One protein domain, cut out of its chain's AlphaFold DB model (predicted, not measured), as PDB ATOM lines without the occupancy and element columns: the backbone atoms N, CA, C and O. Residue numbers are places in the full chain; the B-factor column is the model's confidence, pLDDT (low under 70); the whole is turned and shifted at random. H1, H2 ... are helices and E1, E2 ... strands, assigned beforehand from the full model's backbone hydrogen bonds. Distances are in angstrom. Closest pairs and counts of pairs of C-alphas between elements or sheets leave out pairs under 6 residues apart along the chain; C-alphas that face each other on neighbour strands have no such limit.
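This is residues 486 to 605 of the 609 residues of an uncharacterized protein of Diversispora epigaea (UniProt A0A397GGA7). Two long helices, H6 and H7, make a helical hairpin at one side of the domain, and a cluster of shorter helices, H1 to H5, lies on the other side of H6, with H4 packed along H6. A small strand hairpin, E1 and E2, sits by the start of H6 and the end of H7, and residues 580 to 585 stick out at the hairpin's other end. The printed part has 120 residues: two named antiparallel strands, then seven named helices, mostly helix. It is only just compact, close to loose, with a radius of gyration of the C-alphas of 16.1 A and spans of 48 by 36 by 29 A.

E1, residues 486 to 488, and E2, residues 491 to 494, form an antiparallel hairpin; N 486 and O 493, 2.9 A apart, are within hydrogen-bond range. H1, residues 495 to 507, only just touches H2, residues 518 to 521, with 3 pairs of C-alphas within 8 A, the closest Lys 499 and Ile 521 at 6.4 A. H2 touches H3, residues 531 to 537; the closest C-alphas, His 520 and Leu 533, are 5.9 A apart. The hub H4, residues 540 to 548, touches H1 about perpendicular at 80 degrees, closest at C-alphas 501 and 546, 6.6 A. H5, residues 550 to 553, and H4 only just touch, only at the corner, with 3 pairs within 8 A, the closest C-alphas 547 and 553 at 4.7 A. H6, residues 557 to 573, touches H4 at a shallow tilt of 13 degrees, opposite ways, closest at C-alphas 543 and 560, 5.1 A. H7, residues 585 to 603, forms a helical hairpin with H6 at a steep tilt of 39 degrees, opposite ways; C-alphas 565 and 593 are closest, 6.3 A. Every O i to N i+4 pair is within hydrogen-bond range in H1, H3, H4, H6 and H7; H2 and H5 are too short for such a pair.

E1 begins at C-alpha 486 (-78.310, 61.772, 133.898). H1 is 18.5 A long, H6 24.5 A and H7 27.2 A, ending at C-alpha 603 (-69.769, 68.302, 140.302).

The C-alphas of Lys 507 and Leu 582, the two farthest apart, are 48.7 A apart. The printed part has no cut, and the link from H6 to H7 is long. Its mean pLDDT is 76.4; residues 576 to 583 and 599 to 605 are among those under 70.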
ATOM      1  N   ILE A 486     -79.429  61.731 132.958       70.06
ATOM      2  CA  ILE A 486     -78.310  61.772 133.898       70.06
ATOM      3  C   ILE A 486     -77.364  62.855 133.376       70.06
ATOM      4  O   ILE A 486     -76.944  62.795 132.227       70.06
ATOM      5  N   ILE A 487     -77.038  63.851 134.196       69.88
ATOM      6  CA  ILE A 487     -76.004  64.839 133.862       69.88
ATOM      7  C   ILE A 487     -74.714  64.399 134.554       69.88
ATOM      8  O   ILE A 487     -74.720  64.192 135.768       69.88
ATOM      9  N   LEU A 488     -73.628  64.241 133.800       69.38
ATOM     10  CA  LEU A 488     -72.269  64.031 134.313       69.38
ATOM     11  C   LEU A 488     -71.342  64.988 133.558       69.38
ATOM     12  O   LEU A 488     -71.504  65.171 132.356       69.38
ATOM     13  N   ASN A 489     -70.417  65.641 134.266       68.19
ATOM     14  CA  ASN A 489     -69.478  66.618 133.692       68.19
ATOM     15  C   ASN A 489     -70.153  67.722 132.844       68.19
ATOM     16  O   ASN A 489     -69.643  68.119 131.799       68.19
ATOM     17  N   GLY A 490     -71.352  68.168 133.242       70.00
ATOM     18  CA  GLY A 490     -72.167  69.139 132.494       70.00
ATOM     19  C   GLY A 490     -72.829  68.611 131.209       70.00
ATOM     20  O   GLY A 490     -73.712  69.274 130.671       70.00
ATOM     21  N   LYS A 491     -72.473  67.408 130.745       78.38
ATOM     22  CA  LYS A 491     -72.975  66.776 129.516       78.38
ATOM     23  C   LYS A 491     -74.117  65.787 129.808       78.38
ATOM     24  O   LYS A 491     -74.270  65.271 130.920       78.38
ATOM     25  N   GLU A 492     -74.953  65.532 128.801       79.81
ATOM     26  CA  GLU A 492     -76.178  64.729 128.928       79.81
ATOM     27  C   GLU A 492     -75.955  63.236 128.601       79.81
ATOM     28  O   GLU A 492     -75.556  62.854 127.500       79.81
ATOM     29  N   ILE A 493     -76.316  62.364 129.543       81.94
ATOM     30  CA  ILE A 493     -76.522  60.927 129.332       81.94
ATOM     31  C   ILE A 493     -78.025  60.672 129.289       81.94
ATOM     32  O   ILE A 493     -78.747  60.932 130.257       81.94
ATOM     33  N   SER A 494     -78.515  60.191 128.146       78.94
ATOM     34  CA  SER A 494     -79.942  60.270 127.835       78.94
ATOM     35  C   SER A 494     -80.448  59.148 126.952       78.94
ATOM     36  O   SER A 494     -79.826  58.749 125.966       78.94
ATOM     37  N   TRP A 495     -81.664  58.704 127.266       80.94
ATOM     38  CA  TRP A 495     -82.398  57.738 126.456       80.94
ATOM     39  C   TRP A 495     -82.722  58.271 125.053       80.94
ATOM     40  O   TRP A 495     -82.962  57.483 124.140       80.94
ATOM     41  N   ARG A 496     -82.673  59.598 124.840       84.12
ATOM     42  CA  ARG A 496     -82.832  60.208 123.509       84.12
ATOM     43  C   ARG A 496     -81.744  59.744 122.538       84.12
ATOM     44  O   ARG A 496     -82.073  59.419 121.403       84.12
ATOM     45  N   HIS A 497     -80.494  59.623 122.990       86.00
ATOM     46  CA  HIS A 497     -79.383  59.143 122.160       86.00
ATOM     47  C   HIS A 497     -79.582  57.669 121.762       86.00
ATOM     48  O   HIS A 497     -79.473  57.312 120.591       86.00
ATOM     49  N   ILE A 498     -79.990  56.824 122.717       85.00
ATOM     50  CA  ILE A 498     -80.303  55.402 122.480       85.00
ATOM     51  C   ILE A 498     -81.495  55.236 121.522       85.00
ATOM     52  O   ILE A 498     -81.462  54.399 120.618       85.00
ATOM     53  N   LYS A 499     -82.539  56.063 121.671       85.62
ATOM     54  CA  LYS A 499     -83.672  56.097 120.737       85.62
ATOM     55  C   LYS A 499     -83.239  56.551 119.337       85.62
ATOM     56  O   LYS A 499     -83.694  55.960 118.364       85.62
ATOM     57  N   GLY A 500     -82.335  57.526 119.229       86.44
ATOM     58  CA  GLY A 500     -81.757  57.957 117.954       86.44
ATOM     59  C   GLY A 500     -81.057  56.815 117.204       86.44
ATOM     60  O   GLY A 500     -81.347  56.588 116.033       86.44
ATOM     61  N   VAL A 501     -80.249  56.004 117.900       86.88
ATOM     62  CA  VAL A 501     -79.634  54.782 117.331       86.88
ATOM     63  C   VAL A 501     -80.682  53.790 116.815       86.88
ATOM     64  O   VAL A 501     -80.493  53.189 115.754       86.88
ATOM     65  N   TYR A 502     -81.799  53.614 117.529       86.81
ATOM     66  CA  TYR A 502     -82.894  52.751 117.076       86.81
ATOM     67  C   TYR A 502     -83.569  53.280 115.806       86.81
ATOM     68  O   TYR A 502     -83.715  52.517 114.851       86.81
ATOM     69  N   GLU A 503     -83.952  54.558 115.762       85.81
ATOM     70  CA  GLU A 503     -84.599  55.132 114.574       85.81
ATOM     71  C   GLU A 503     -83.638  55.160 113.369       85.81
ATOM     72  O   GLU A 503     -84.054  54.857 112.251       85.81
ATOM     73  N   TYR A 504     -82.339  55.410 113.583       85.94
ATOM     74  CA  TYR A 504     -81.314  55.299 112.541       85.94
ATOM     75  C   TYR A 504     -81.189  53.864 112.005       85.94
ATOM     76  O   TYR A 504     -81.267  53.654 110.793       85.94
ATOM     77  N   THR A 505     -81.077  52.863 112.889       82.56
ATOM     78  CA  THR A 505     -80.991  51.439 112.500       82.56
ATOM     79  C   THR A 505     -82.268  50.976 111.778       82.56
ATOM     80  O   THR A 505     -82.217  50.140 110.880       82.56
ATOM     81  N   LYS A 506     -83.428  51.528 112.153       82.69
ATOM     82  CA  LYS A 506     -84.722  51.261 111.513       82.69
ATOM     83  C   LYS A 506     -84.821  51.867 110.108       82.69
ATOM     84  O   LYS A 506     -85.451  51.250 109.255       82.69
ATOM     85  N   LYS A 507     -84.218  53.036 109.858       81.88
ATOM     86  CA  LYS A 507     -84.129  53.636 108.513       81.88
ATOM     87  C   LYS A 507     -83.155  52.865 107.607       81.88
ATOM     88  O   LYS A 507     -83.460  52.637 106.443       81.88
ATOM     89  N   HIS A 508     -82.028  52.395 108.145       74.88
ATOM     90  CA  HIS A 508     -80.942  51.762 107.380       74.88
ATOM     91  C   HIS A 508     -80.959  50.223 107.489       74.88
ATOM     92  O   HIS A 508     -79.988  49.593 107.901       74.88
ATOM     93  N   VAL A 509     -82.085  49.601 107.117       60.78
ATOM     94  CA  VAL A 509     -82.382  48.168 107.363       60.78
ATOM     95  C   VAL A 509     -81.354  47.192 106.770       60.78
ATOM     96  O   VAL A 509     -81.159  46.108 107.323       60.78
ATOM     97  N   ILE A 510     -80.699  47.563 105.665       54.62
ATOM     98  CA  ILE A 510     -79.701  46.734 104.963       54.62
ATOM     99  C   ILE A 510     -78.367  46.698 105.737       54.62
ATOM    100  O   ILE A 510     -77.684  45.679 105.747       54.62
ATOM    101  N   ALA A 511     -78.041  47.761 106.479       54.66
ATOM    102  CA  ALA A 511     -76.830  47.887 107.287       54.66
ATOM    103  C   ALA A 511     -77.163  47.846 108.792       54.66
ATOM    104  O   ALA A 511     -76.972  48.822 109.518       54.66
ATOM    105  N   LYS A 512     -77.676  46.709 109.290       61.81
ATOM    106  CA  LYS A 512     -77.995  46.515 110.723       61.81
ATOM    107  C   LYS A 512     -76.739  46.517 111.605       61.81
ATOM    108  O   LYS A 512     -76.237  45.467 112.009       61.81
ATOM    109  N   THR A 513     -76.274  47.710 111.969       64.06
ATOM    110  CA  THR A 513     -75.164  47.903 112.912       64.06
ATOM    111  C   THR A 513     -75.512  47.407 114.319       64.06
ATOM    112  O   THR A 513     -74.636  46.904 115.020       64.06
ATOM    113  N   THR A 514     -76.786  47.463 114.733       73.75
ATOM    114  CA  THR A 514     -77.244  47.043 116.071       73.75
ATOM    115  C   THR A 514     -78.306  45.933 116.033       73.75
ATOM    116  O   THR A 514     -79.000  45.730 115.039       73.75
ATOM    117  N   LYS A 515     -78.467  45.209 117.154       77.94
ATOM    118  CA  LYS A 515     -79.529  44.195 117.356       77.94
ATOM    119  C   LYS A 515     -80.858  44.800 117.849       77.94
ATOM    120  O   LYS A 515     -81.704  44.084 118.386       77.94
ATOM    121  N   PHE A 516     -81.040  46.115 117.727       83.00
ATOM    122  CA  PHE A 516     -82.173  46.801 118.340       83.00
ATOM    123  C   PHE A 516     -83.518  46.396 117.733       83.00
ATOM    124  O   PHE A 516     -83.689  46.191 116.535       83.00
ATOM    125  N   THR A 517     -84.510  46.318 118.612       80.25
ATOM    126  CA  THR A 517     -85.910  46.025 118.296       80.25
ATOM    127  C   THR A 517     -86.794  46.951 119.121       80.25
ATOM    128  O   THR A 517     -86.341  47.497 120.128       80.25
ATOM    129  N   LYS A 518     -88.084  47.076 118.774       78.88
ATOM    130  CA  LYS A 518     -89.042  47.908 119.532       78.88
ATOM    131  C   LYS A 518     -89.026  47.603 121.045       78.88
ATOM    132  O   LYS A 518     -89.164  48.520 121.846       78.88
ATOM    133  N   LYS A 519     -88.761  46.345 121.432       76.81
ATOM    134  CA  LYS A 519     -88.670  45.871 122.830       76.81
ATOM    135  C   LYS A 519     -87.466  46.414 123.621       76.81
ATOM    136  O   LYS A 519     -87.471  46.268 124.837       76.81
ATOM    137  N   HIS A 520     -86.457  46.995 122.964       79.69
ATOM    138  CA  HIS A 520     -85.316  47.651 123.622       79.69
ATOM    139  C   HIS A 520     -85.646  49.084 124.057       79.69
ATOM    140  O   HIS A 520     -85.204  49.513 125.115       79.69
ATOM    141  N   ILE A 521     -86.426  49.810 123.248       79.38
ATOM    142  CA  ILE A 521     -86.787  51.215 123.496       79.38
ATOM    143  C   ILE A 521     -88.083  51.328 124.303       79.38
ATOM    144  O   ILE A 521     -88.180  52.161 125.200       79.38
ATOM    145  N   TYR A 522     -89.066  50.481 123.995       78.81
ATOM    146  CA  TYR A 522     -90.388  50.467 124.616       78.81
ATOM    147  C   TYR A 522     -90.505  49.215 125.493       78.81
ATOM    148  O   TYR A 522     -90.851  48.128 125.020       78.81
ATOM    149  N   LEU A 523     -90.139  49.362 126.769       70.31
ATOM    150  CA  LEU A 523     -90.125  48.268 127.737       70.31
ATOM    151  C   LEU A 523     -91.542  47.946 128.236       70.31
ATOM    152  O   LEU A 523     -92.248  48.812 128.740       70.31
ATOM    153  N   THR A 524     -91.933  46.677 128.140       68.19
ATOM    154  CA  THR A 524     -93.144  46.136 128.765       68.19
ATOM    155  C   THR A 524     -92.816  45.539 130.134       68.19
ATOM    156  O   THR A 524     -91.654  45.257 130.441       68.19
ATOM    157  N   SER A 525     -93.839  45.234 130.941       59.53
ATOM    158  CA  SER A 525     -93.656  44.508 132.209       59.53
ATOM    159  C   SER A 525     -92.940  43.159 132.071       59.53
ATOM    160  O   SER A 525     -92.337  42.711 133.040       59.53
ATOM    161  N   TRP A 526     -92.952  42.549 130.881       51.28
ATOM    162  CA  TRP A 526     -92.244  41.300 130.592       51.28
ATOM    163  C   TRP A 526     -90.821  41.539 130.063       51.28
ATOM    164  O   TRP A 526     -89.900  40.794 130.389       51.28
ATOM    165  N   SER A 527     -90.599  42.589 129.258       59.59
ATOM    166  CA  SER A 527     -89.266  42.876 128.710       59.59
ATOM    167  C   SER A 527     -88.345  43.613 129.688       59.59
ATOM    168  O   SER A 527     -87.133  43.438 129.592       59.59
ATOM    169  N   LYS A 528     -88.879  44.345 130.679       64.25
ATOM    170  CA  LYS A 528     -88.082  45.056 131.702       64.25
ATOM    171  C   LYS A 528     -87.186  44.150 132.560       64.25
ATOM    172  O   LYS A 528     -86.182  44.616 133.079       64.25
ATOM    173  N   MET A 529     -87.525  42.864 132.701       58.84
ATOM    174  CA  MET A 529     -86.725  41.885 133.457       58.84
ATOM    175  C   MET A 529     -85.661  41.172 132.603       58.84
ATOM    176  O   MET A 529     -84.893  40.358 133.114       58.84
ATOM    177  N   ARG A 530     -85.598  41.439 131.292       64.38
ATOM    178  CA  ARG A 530     -84.707  40.722 130.375       64.38
ATOM    179  C   ARG A 530     -83.322  41.367 130.316       64.38
ATOM    180  O   ARG A 530     -83.081  42.271 129.519       64.38
ATOM    181  N   VAL A 531     -82.392  40.830 131.109       71.44
ATOM    182  CA  VAL A 531     -80.977  41.262 131.170       71.44
ATOM    183  C   VAL A 531     -80.329  41.346 129.782       71.44
ATOM    184  O   VAL A 531     -79.601  42.296 129.504       71.44
ATOM    185  N   ASN A 532     -80.649  40.419 128.871       73.00
ATOM    186  CA  ASN A 532     -80.089  40.414 127.517       73.00
ATOM    187  C   ASN A 532     -80.513  41.619 126.650       73.00
ATOM    188  O   ASN A 532     -79.779  41.968 125.730       73.00
ATOM    189  N   LEU A 533     -81.653  42.266 126.929       72.44
ATOM    190  CA  LEU A 533     -82.042  43.511 126.253       72.44
ATOM    191  C   LEU A 533     -81.226  44.698 126.784       72.44
ATOM    192  O   LEU A 533     -80.729  45.493 125.995       72.44
ATOM    193  N   ALA A 534     -81.031  44.785 128.104       79.06
ATOM    194  CA  ALA A 534     -80.195  45.821 128.715       79.06
ATOM    195  C   ALA A 534     -78.729  45.718 128.251       79.06
ATOM    196  O   ALA A 534     -78.107  46.718 127.908       79.06
ATOM    197  N   GLU A 535     -78.201  44.496 128.166       77.81
ATOM    198  CA  GLU A 535     -76.852  44.212 127.668       77.81
ATOM    199  C   GLU A 535     -76.675  44.555 126.180       77.81
ATOM    200  O   GLU A 535     -75.647  45.106 125.795       77.81
ATOM    201  N   GLN A 536     -77.688  44.305 125.342       81.00
ATOM    202  CA  GLN A 536     -77.661  44.723 123.936       81.00
ATOM    203  C   GLN A 536     -77.704  46.253 123.797       81.00
ATOM    204  O   GLN A 536     -76.967  46.798 122.972       81.00
ATOM    205  N   THR A 537     -78.484  46.948 124.633       82.88
ATOM    206  CA  THR A 537     -78.514  48.421 124.705       82.88
ATOM    207  C   THR A 537     -77.171  49.031 125.105       82.88
ATOM    208  O   THR A 537     -76.791  50.065 124.564       82.88
ATOM    209  N   LEU A 538     -76.428  48.388 126.005       84.31
ATOM    210  CA  LEU A 538     -75.125  48.855 126.486       84.31
ATOM    211  C   LEU A 538     -73.943  48.207 125.740       84.31
ATOM    212  O   LEU A 538     -72.861  48.070 126.304       84.31
ATOM    213  N   SER A 539     -74.125  47.788 124.484       86.56
ATOM    214  CA  SER A 539     -73.094  47.070 123.717       86.56
ATOM    215  C   SER A 539     -72.180  47.987 122.894       86.56
ATOM    216  O   SER A 539     -72.567  49.086 122.500       86.56
ATOM    217  N   LYS A 540     -70.962  47.515 122.581       87.88
ATOM    218  CA  LYS A 540     -69.941  48.285 121.842       87.88
ATOM    219  C   LYS A 540     -70.453  48.776 120.482       87.88
ATOM    220  O   LYS A 540     -70.284  49.937 120.141       87.88
ATOM    221  N   LYS A 541     -71.259  47.958 119.799       88.25
ATOM    222  CA  LYS A 541     -71.948  48.334 118.552       88.25
ATOM    223  C   LYS A 541     -72.842  49.576 118.683       88.25
ATOM    224  O   LYS A 541     -73.011  50.303 117.708       88.25
ATOM    225  N   VAL A 542     -73.423  49.828 119.859       87.75
ATOM    226  CA  VAL A 542     -74.234  51.029 120.133       87.75
ATOM    227  C   VAL A 542     -73.335  52.245 120.338       87.75
ATOM    228  O   VAL A 542     -73.616  53.292 119.772       87.75
ATOM    229  N   GLU A 543     -72.230  52.101 121.073       90.38
ATOM    230  CA  GLU A 543     -71.192  53.136 121.228       90.38
ATOM    231  C   GLU A 543     -70.597  53.558 119.869       90.38
ATOM    232  O   GLU A 543     -70.472  54.749 119.580       90.38
ATOM    233  N   ASP A 544     -70.306  52.584 119.005       89.38
ATOM    234  CA  ASP A 544     -69.787  52.816 117.655       89.38
ATOM    235  C   ASP A 544     -70.850  53.488 116.768       89.38
ATOM    236  O   ASP A 544     -70.572  54.490 116.112       89.38
ATOM    237  N   THR A 545     -72.106  53.024 116.817       89.06
ATOM    238  CA  THR A 545     -73.213  53.643 116.059       89.06
ATOM    239  C   THR A 545     -73.510  55.076 116.530       89.06
ATOM    240  O   THR A 545     -73.782  55.941 115.703       89.06
ATOM    241  N   LEU A 546     -73.377  55.374 117.829       89.75
ATOM    242  CA  LEU A 546     -73.444  56.743 118.369       89.75
ATOM    243  C   LEU A 546     -72.313  57.657 117.864       89.75
ATOM    244  O   LEU A 546     -72.432  58.873 117.977       89.75
ATOM    245  N   THR A 547     -71.221  57.090 117.348       89.31
ATOM    246  CA  THR A 547     -70.104  57.840 116.750       89.31
ATOM    247  C   THR A 547     -70.292  58.038 115.240       89.31
ATOM    248  O   THR A 547     -69.799  59.020 114.690       89.31
ATOM    249  N   LEU A 548     -71.019  57.127 114.579       87.88
ATOM    250  CA  LEU A 548     -71.349  57.189 113.148       87.88
ATOM    251  C   LEU A 548     -72.478  58.178 112.824       87.88
ATOM    252  O   LEU A 548     -72.475  58.768 111.748       87.88
ATOM    253  N   ILE A 549     -73.456  58.346 113.719       87.62
ATOM    254  CA  ILE A 549     -74.596  59.245 113.489       87.62
ATOM    255  C   ILE A 549     -74.170  60.684 113.783       87.62
ATOM    256  O   ILE A 549     -74.008  61.048 114.945       87.62
ATOM    257  N   GLU A 550     -74.039  61.504 112.742       85.38
ATOM    258  CA  GLU A 550     -73.587  62.900 112.814       85.38
ATOM    259  C   GLU A 550     -74.386  63.734 113.834       85.38
ATOM    260  O   GLU A 550     -73.798  64.267 114.772       85.38
ATOM    261  N   GLU A 551     -75.725  63.690 113.768       86.19
ATOM    262  CA  GLU A 551     -76.653  64.337 114.722       86.19
ATOM    263  C   GLU A 551     -76.422  63.959 116.202       86.19
ATOM    264  O   GLU A 551     -76.842  64.682 117.107       86.19
ATOM    265  N   LEU A 552     -75.810  62.800 116.476       86.12
ATOM    266  CA  LEU A 552     -75.586  62.279 117.829       86.12
ATOM    267  C   LEU A 552     -74.111  62.303 118.245       86.12
ATOM    268  O   LEU A 552     -73.822  62.177 119.438       86.12
ATOM    269  N   LYS A 553     -73.175  62.432 117.301       87.12
ATOM    270  CA  LYS A 553     -71.737  62.226 117.520       87.12
ATOM    271  C   LYS A 553     -71.172  63.165 118.581       87.12
ATOM    272  O   LYS A 553     -70.398  62.721 119.432       87.12
ATOM    273  N   GLU A 554     -71.599  64.419 118.590       83.38
ATOM    274  CA  GLU A 554     -71.143  65.412 119.565       83.38
ATOM    275  C   GLU A 554     -71.928  65.306 120.881       83.38
ATOM    276  O   GLU A 554     -71.346  65.104 121.947       83.38
ATOM    277  N   ILE A 555     -73.263  65.315 120.813       83.94
ATOM    278  CA  ILE A 555     -74.130  65.370 122.004       83.94
ATOM    279  C   ILE A 555     -74.112  64.088 122.857       83.94
ATOM    280  O   ILE A 555     -74.426  64.133 124.045       83.94
ATOM    281  N   SER A 556     -73.736  62.937 122.284       87.25
ATOM    282  CA  SER A 556     -73.763  61.637 122.974       87.25
ATOM    283  C   SER A 556     -72.430  61.188 123.583       87.25
ATOM    284  O   SER A 556     -72.339  60.052 124.049       87.25
ATOM    285  N   GLU A 557     -71.409  62.048 123.637       88.56
ATOM    286  CA  GLU A 557     -70.067  61.700 124.135       88.56
ATOM    287  C   GLU A 557     -70.079  61.031 125.522       88.56
ATOM    288  O   GLU A 557     -69.584  59.911 125.663       88.56
ATOM    289  N   GLU A 558     -70.733  61.626 126.527       85.88
ATOM    290  CA  GLU A 558     -70.820  60.980 127.848       85.88
ATOM    291  C   GLU A 558     -71.719  59.741 127.852       85.88
ATOM    292  O   GLU A 558     -71.527  58.840 128.665       85.88
ATOM    293  N   THR A 559     -72.668  59.630 126.916       85.56
ATOM    294  CA  THR A 559     -73.444  58.388 126.754       85.56
ATOM    295  C   THR A 559     -72.544  57.254 126.259       85.56
ATOM    296  O   THR A 559     -72.665  56.130 126.745       85.56
ATOM    297  N   ARG A 560     -71.588  57.541 125.362       89.69
ATOM    298  CA  ARG A 560     -70.561  56.579 124.931       89.69
ATOM    299  C   ARG A 560     -69.616  56.210 126.077       89.69
ATOM    300  O   ARG A 560     -69.407  55.022 126.310       89.69
ATOM    301  N   ASN A 561     -69.120  57.187 126.841       87.81
ATOM    302  CA  ASN A 561     -68.274  56.931 128.018       87.81
ATOM    303  C   ASN A 561     -68.989  56.060 129.063       87.81
ATOM    304  O   ASN A 561     -68.424  55.079 129.547       87.81
ATOM    305  N   PHE A 562     -70.254  56.364 129.361       86.31
ATOM    306  CA  PHE A 562     -71.095  55.595 130.278       86.31
ATOM    307  C   PHE A 562     -71.286  54.142 129.811       86.31
ATOM    308  O   PHE A 562     -71.089  53.211 130.595       86.31
ATOM    309  N   ILE A 563     -71.610  53.935 128.528       86.75
ATOM    310  CA  ILE A 563     -71.717  52.601 127.916       86.75
ATOM    311  C   ILE A 563     -70.391  51.834 128.054       86.75
ATOM    312  O   ILE A 563     -70.381  50.704 128.547       86.75
ATOM    313  N   LYS A 564     -69.271  52.463 127.685       88.81
ATOM    314  CA  LYS A 564     -67.921  51.885 127.741       88.81
ATOM    315  C   LYS A 564     -67.524  51.467 129.160       88.81
ATOM    316  O   LYS A 564     -67.082  50.337 129.367       88.81
ATOM    317  N   TYR A 565     -67.718  52.332 130.155       85.00
ATOM    318  CA  TYR A 565     -67.403  51.999 131.547       85.00
ATOM    319  C   TYR A 565     -68.302  50.892 132.110       85.00
ATOM    320  O   TYR A 565     -67.806  50.037 132.845       85.00
ATOM    321  N   LEU A 566     -69.586  50.837 131.732       82.81
ATOM    322  CA  LEU A 566     -70.475  49.746 132.146       82.81
ATOM    323  C   LEU A 566     -70.133  48.402 131.499       82.81
ATOM    324  O   LEU A 566     -70.244  47.378 132.172       82.81
ATOM    325  N   GLN A 567     -69.674  48.381 130.244       83.75
ATOM    326  CA  GLN A 567     -69.151  47.159 129.622       83.75
ATOM    327  C   GLN A 567     -67.938  46.630 130.378       83.75
ATOM    328  O   GLN A 567     -67.928  45.463 130.758       83.75
ATOM    329  N   ILE A 568     -66.950  47.490 130.642       82.06
ATOM    330  CA  ILE A 568     -65.722  47.112 131.352       82.06
ATOM    331  C   ILE A 568     -66.058  46.628 132.772       82.06
ATOM    332  O   ILE A 568     -65.583  45.576 133.193       82.06
ATOM    333  N   TYR A 569     -66.941  47.333 133.488       82.75
ATOM    334  CA  TYR A 569     -67.440  46.899 134.794       82.75
ATOM    335  C   TYR A 569     -68.089  45.507 134.723       82.75
ATOM    336  O   TYR A 569     -67.733  44.614 135.489       82.75
ATOM    337  N   ARG A 570     -69.007  45.293 133.770       78.81
ATOM    338  CA  ARG A 570     -69.700  44.012 133.584       78.81
ATOM    339  C   ARG A 570     -68.736  42.884 133.213       78.81
ATOM    340  O   ARG A 570     -68.879  41.794 133.756       78.81
ATOM    341  N   GLN A 571     -67.756  43.137 132.347       80.06
ATOM    342  CA  GLN A 571     -66.719  42.170 131.970       80.06
ATOM    343  C   GLN A 571     -65.868  41.748 133.170       80.06
ATOM    344  O   GLN A 571     -65.635  40.557 133.343       80.06
ATOM    345  N   ILE A 572     -65.460  42.693 134.023       79.88
ATOM    346  CA  ILE A 572     -64.684  42.391 135.234       79.88
ATOM    347  C   ILE A 572     -65.528  41.576 136.228       79.88
ATOM    348  O   ILE A 572     -65.067  40.551 136.720       79.88
ATOM    349  N   ILE A 573     -66.776  41.981 136.493       74.62
ATOM    350  CA  ILE A 573     -67.651  41.313 137.476       74.62
ATOM    351  C   ILE A 573     -68.141  39.929 137.009       74.62
ATOM    352  O   ILE A 573     -68.356  39.052 137.839       74.62
ATOM    353  N   HIS A 574     -68.303  39.707 135.700       73.31
ATOM    354  CA  HIS A 574     -68.662  38.399 135.126       73.31
ATOM    355  C   HIS A 574     -67.450  37.591 134.624       73.31
ATOM    356  O   HIS A 574     -67.627  36.572 133.950       73.31
ATOM    357  N   SER A 575     -66.225  38.023 134.931       75.94
ATOM    358  CA  SER A 575     -65.011  37.288 134.578       75.94
ATOM    359  C   SER A 575     -64.970  35.927 135.279       75.94
ATOM    360  O   SER A 575     -65.267  35.820 136.467       75.94
ATOM    361  N   LYS A 576     -64.544  34.884 134.557       68.50
ATOM    362  CA  LYS A 576     -64.174  33.585 135.153       68.50
ATOM    363  C   LYS A 576     -62.731  33.560 135.676       68.50
ATOM    364  O   LYS A 576     -62.311  32.565 136.256       68.50
ATOM    365  N   ILE A 577     -61.961  34.622 135.431       64.06
ATOM    366  CA  ILE A 577     -60.574  34.761 135.880       64.06
ATOM    367  C   ILE A 577     -60.598  35.399 137.269       64.06
ATOM    368  O   ILE A 577     -61.043  36.538 137.419       64.06
ATOM    369  N   ASN A 578     -60.118  34.664 138.270       58.56
ATOM    370  CA  ASN A 578     -59.978  35.158 139.637       58.56
ATOM    371  C   ASN A 578     -58.913  36.263 139.711       58.56
ATOM    372  O   ASN A 578     -57.853  36.132 139.100       58.56
ATOM    373  N   PHE A 579     -59.154  37.300 140.519       58.09
ATOM    374  CA  PHE A 579     -58.133  38.298 140.856       58.09
ATOM    375  C   PHE A 579     -56.968  37.611 141.579       58.09
ATOM    376  O   PHE A 579     -57.156  37.056 142.663       58.09
ATOM    377  N   GLN A 580     -55.773  37.631 140.989       51.97
ATOM    378  CA  GLN A 580     -54.632  36.869 141.519       51.97
ATOM    379  C   GLN A 580     -53.804  37.655 142.548       51.97
ATOM    380  O   GLN A 580     -53.140  37.052 143.386       51.97
ATOM    381  N   LEU A 581     -53.830  38.993 142.499       59.16
ATOM    382  CA  LEU A 581     -52.985  39.871 143.319       59.16
ATOM    383  C   LEU A 581     -53.707  41.175 143.692       59.16
ATOM    384  O   LEU A 581     -54.501  41.703 142.920       59.16
ATOM    385  N   LEU A 582     -53.333  41.800 144.814       55.81
ATOM    386  CA  LEU A 582     -53.810  43.146 145.196       55.81
ATOM    387  C   LEU A 582     -53.456  44.252 144.174       55.81
ATOM    388  O   LEU A 582     -54.066  45.321 144.174       55.81
ATOM    389  N   LYS A 583     -52.475  43.995 143.296       62.41
ATOM    390  CA  LYS A 583     -52.047  44.880 142.198       62.41
ATOM    391  C   LYS A 583     -52.726  44.567 140.850       62.41
ATOM    392  O   LYS A 583     -52.268  45.067 139.825       62.41
ATOM    393  N   ASP A 584     -53.790  43.761 140.831       73.12
ATOM    394  CA  ASP A 584     -54.483  43.365 139.597       73.12
ATOM    395  C   ASP A 584     -54.944  44.589 138.757       73.12
ATOM    396  O   ASP A 584     -55.595  45.503 139.293       73.12
ATOM    397  N   PRO A 585     -54.645  44.640 137.441       76.88
ATOM    398  CA  PRO A 585     -55.091  45.713 136.548       76.88
ATOM    399  C   PRO A 585     -56.609  45.954 136.560       76.88
ATOM    400  O   PRO A 585     -57.059  47.093 136.376       76.88
ATOM    401  N   CYS A 586     -57.408  44.921 136.828       77.75
ATOM    402  CA  CYS A 586     -58.857  45.015 136.945       77.75
ATOM    403  C   CYS A 586     -59.262  45.833 138.180       77.75
ATOM    404  O   CYS A 586     -60.158  46.667 138.080       77.75
ATOM    405  N   ILE A 587     -58.555  45.713 139.314       78.38
ATOM    406  CA  ILE A 587     -58.798  46.535 140.518       78.38
ATOM    407  C   ILE A 587     -58.484  48.010 140.229       78.38
ATOM    408  O   ILE A 587     -59.272  48.895 140.574       78.38
ATOM    409  N   LYS A 588     -57.373  48.300 139.535       81.69
ATOM    410  CA  LYS A 588     -57.038  49.665 139.080       81.69
ATOM    411  C   LYS A 588     -58.119  50.230 138.147       81.69
ATOM    412  O   LYS A 588     -58.432  51.418 138.212       81.69
ATOM    413  N   THR A 589     -58.712  49.381 137.313       82.56
ATOM    414  CA  THR A 589     -59.786  49.752 136.382       82.56
ATOM    415  C   THR A 589     -61.119  49.992 137.098       82.56
ATOM    416  O   THR A 589     -61.770  50.999 136.832       82.56
ATOM    417  N   LEU A 590     -61.487  49.158 138.077       81.00
ATOM    418  CA  LEU A 590     -62.658  49.378 138.937       81.00
ATOM    419  C   LEU A 590     -62.540  50.678 139.748       81.00
ATOM    420  O   LEU A 590     -63.515  51.423 139.828       81.00
ATOM    421  N   LYS A 591     -61.349  50.996 140.282       82.12
ATOM    422  CA  LYS A 591     -61.086  52.288 140.944       82.12
ATOM    423  C   LYS A 591     -61.339  53.461 139.989       82.12
ATOM    424  O   LYS A 591     -62.141  54.324 140.318       82.12
ATOM    425  N   LYS A 592     -60.793  53.434 138.764       82.81
ATOM    426  CA  LYS A 592     -61.074  54.462 137.738       82.81
ATOM    427  C   LYS A 592     -62.571  54.630 137.438       82.81
ATOM    428  O   LYS A 592     -63.034  55.758 137.326       82.81
ATOM    429  N   ILE A 593     -63.322  53.530 137.315       81.00
ATOM    430  CA  ILE A 593     -64.777  53.566 137.072       81.00
ATOM    431  C   ILE A 593     -65.504  54.222 138.253       81.00
ATOM    432  O   ILE A 593     -66.322  55.119 138.053       81.00
ATOM    433  N   ARG A 594     -65.178  53.814 139.487       81.38
ATOM    434  CA  ARG A 594     -65.708  54.417 140.720       81.38
ATOM    435  C   ARG A 594     -65.427  55.919 140.764       81.38
ATOM    436  O   ARG A 594     -66.337  56.697 141.030       81.38
ATOM    437  N   ASP A 595     -64.188  56.316 140.496       78.69
ATOM    438  CA  ASP A 595     -63.740  57.705 140.608       78.69
ATOM    439  C   ASP A 595     -64.408  58.593 139.548       78.69
ATOM    440  O   ASP A 595     -64.803  59.714 139.855       78.69
ATOM    441  N   TRP A 596     -64.646  58.073 138.337       78.81
ATOM    442  CA  TRP A 596     -65.439  58.754 137.305       78.81
ATOM    443  C   TRP A 596     -66.881  59.038 137.768       78.81
ATOM    444  O   TRP A 596     -67.350  60.171 137.648       78.81
ATOM    445  N   PHE A 597     -67.558  58.057 138.380       74.31
ATOM    446  CA  PHE A 597     -68.893  58.263 138.957       74.31
ATOM    447  C   PHE A 597     -68.887  59.246 140.141       74.31
ATOM    448  O   PHE A 597     -69.731  60.142 140.191       74.31
ATOM    449  N   ILE A 598     -67.938  59.113 141.077       71.94
ATOM    450  CA  ILE A 598     -67.840  59.983 142.263       71.94
ATOM    451  C   ILE A 598     -67.558  61.434 141.860       71.94
ATOM    452  O   ILE A 598     -68.241  62.340 142.336       71.94
ATOM    453  N   ASN A 599     -66.599  61.669 140.964       67.56
ATOM    454  CA  ASN A 599     -66.235  63.017 140.530       67.56
ATOM    455  C   ASN A 599     -67.401  63.711 139.812       67.56
ATOM    456  O   ASN A 599     -67.673  64.884 140.073       67.56
ATOM    457  N   GLY A 600     -68.149  62.979 138.979       60.31
ATOM    458  CA  GLY A 600     -69.354  63.505 138.343       60.31
ATOM    459  C   GLY A 600     -70.501  63.797 139.325       60.31
ATOM    460  O   GLY A 600     -71.247  64.751 139.116       60.31
ATOM    461  N   ASP A 601     -70.625  63.045 140.426       58.50
ATOM    462  CA  ASP A 601     -71.580  63.344 141.508       58.50
ATOM    463  C   ASP A 601     -71.152  64.536 142.382       58.50
ATOM    464  O   ASP A 601     -72.008  65.302 142.828       58.50
ATOM    465  N   ILE A 602     -69.849  64.744 142.602       55.91
ATOM    466  CA  ILE A 602     -69.325  65.929 143.303       55.91
ATOM    467  C   ILE A 602     -69.629  67.199 142.497       55.91
ATOM    468  O   ILE A 602     -70.072  68.198 143.064       55.91
ATOM    469  N   GLN A 603     -69.476  67.157 141.171       51.88
ATOM    470  CA  GLN A 603     -69.769  68.302 140.302       51.88
ATOM    471  C   GLN A 603     -71.256  68.698 140.282       51.88
ATOM    472  O   GLN A 603     -71.555  69.873 140.092       51.88
ATOM    473  N   LYS A 604     -72.193  67.780 140.569       51.12
ATOM    474  CA  LYS A 604     -73.627  68.112 140.735       51.12
ATOM    475  C   LYS A 604     -73.925  68.979 141.962       51.12
ATOM    476  O   LYS A 604     -75.023  69.518 142.048       51.12
ATOM    477  N   LYS A 605     -73.002  69.057 142.929       42.69
ATOM    478  CA  LYS A 605     -73.186  69.785 144.196       42.69
ATOM    479  C   LYS A 605     -72.586  71.189 144.210       42.69
ATOM    480  O   LYS A 605     -72.819  71.912 145.176       42.69
TER     481      LYS A 605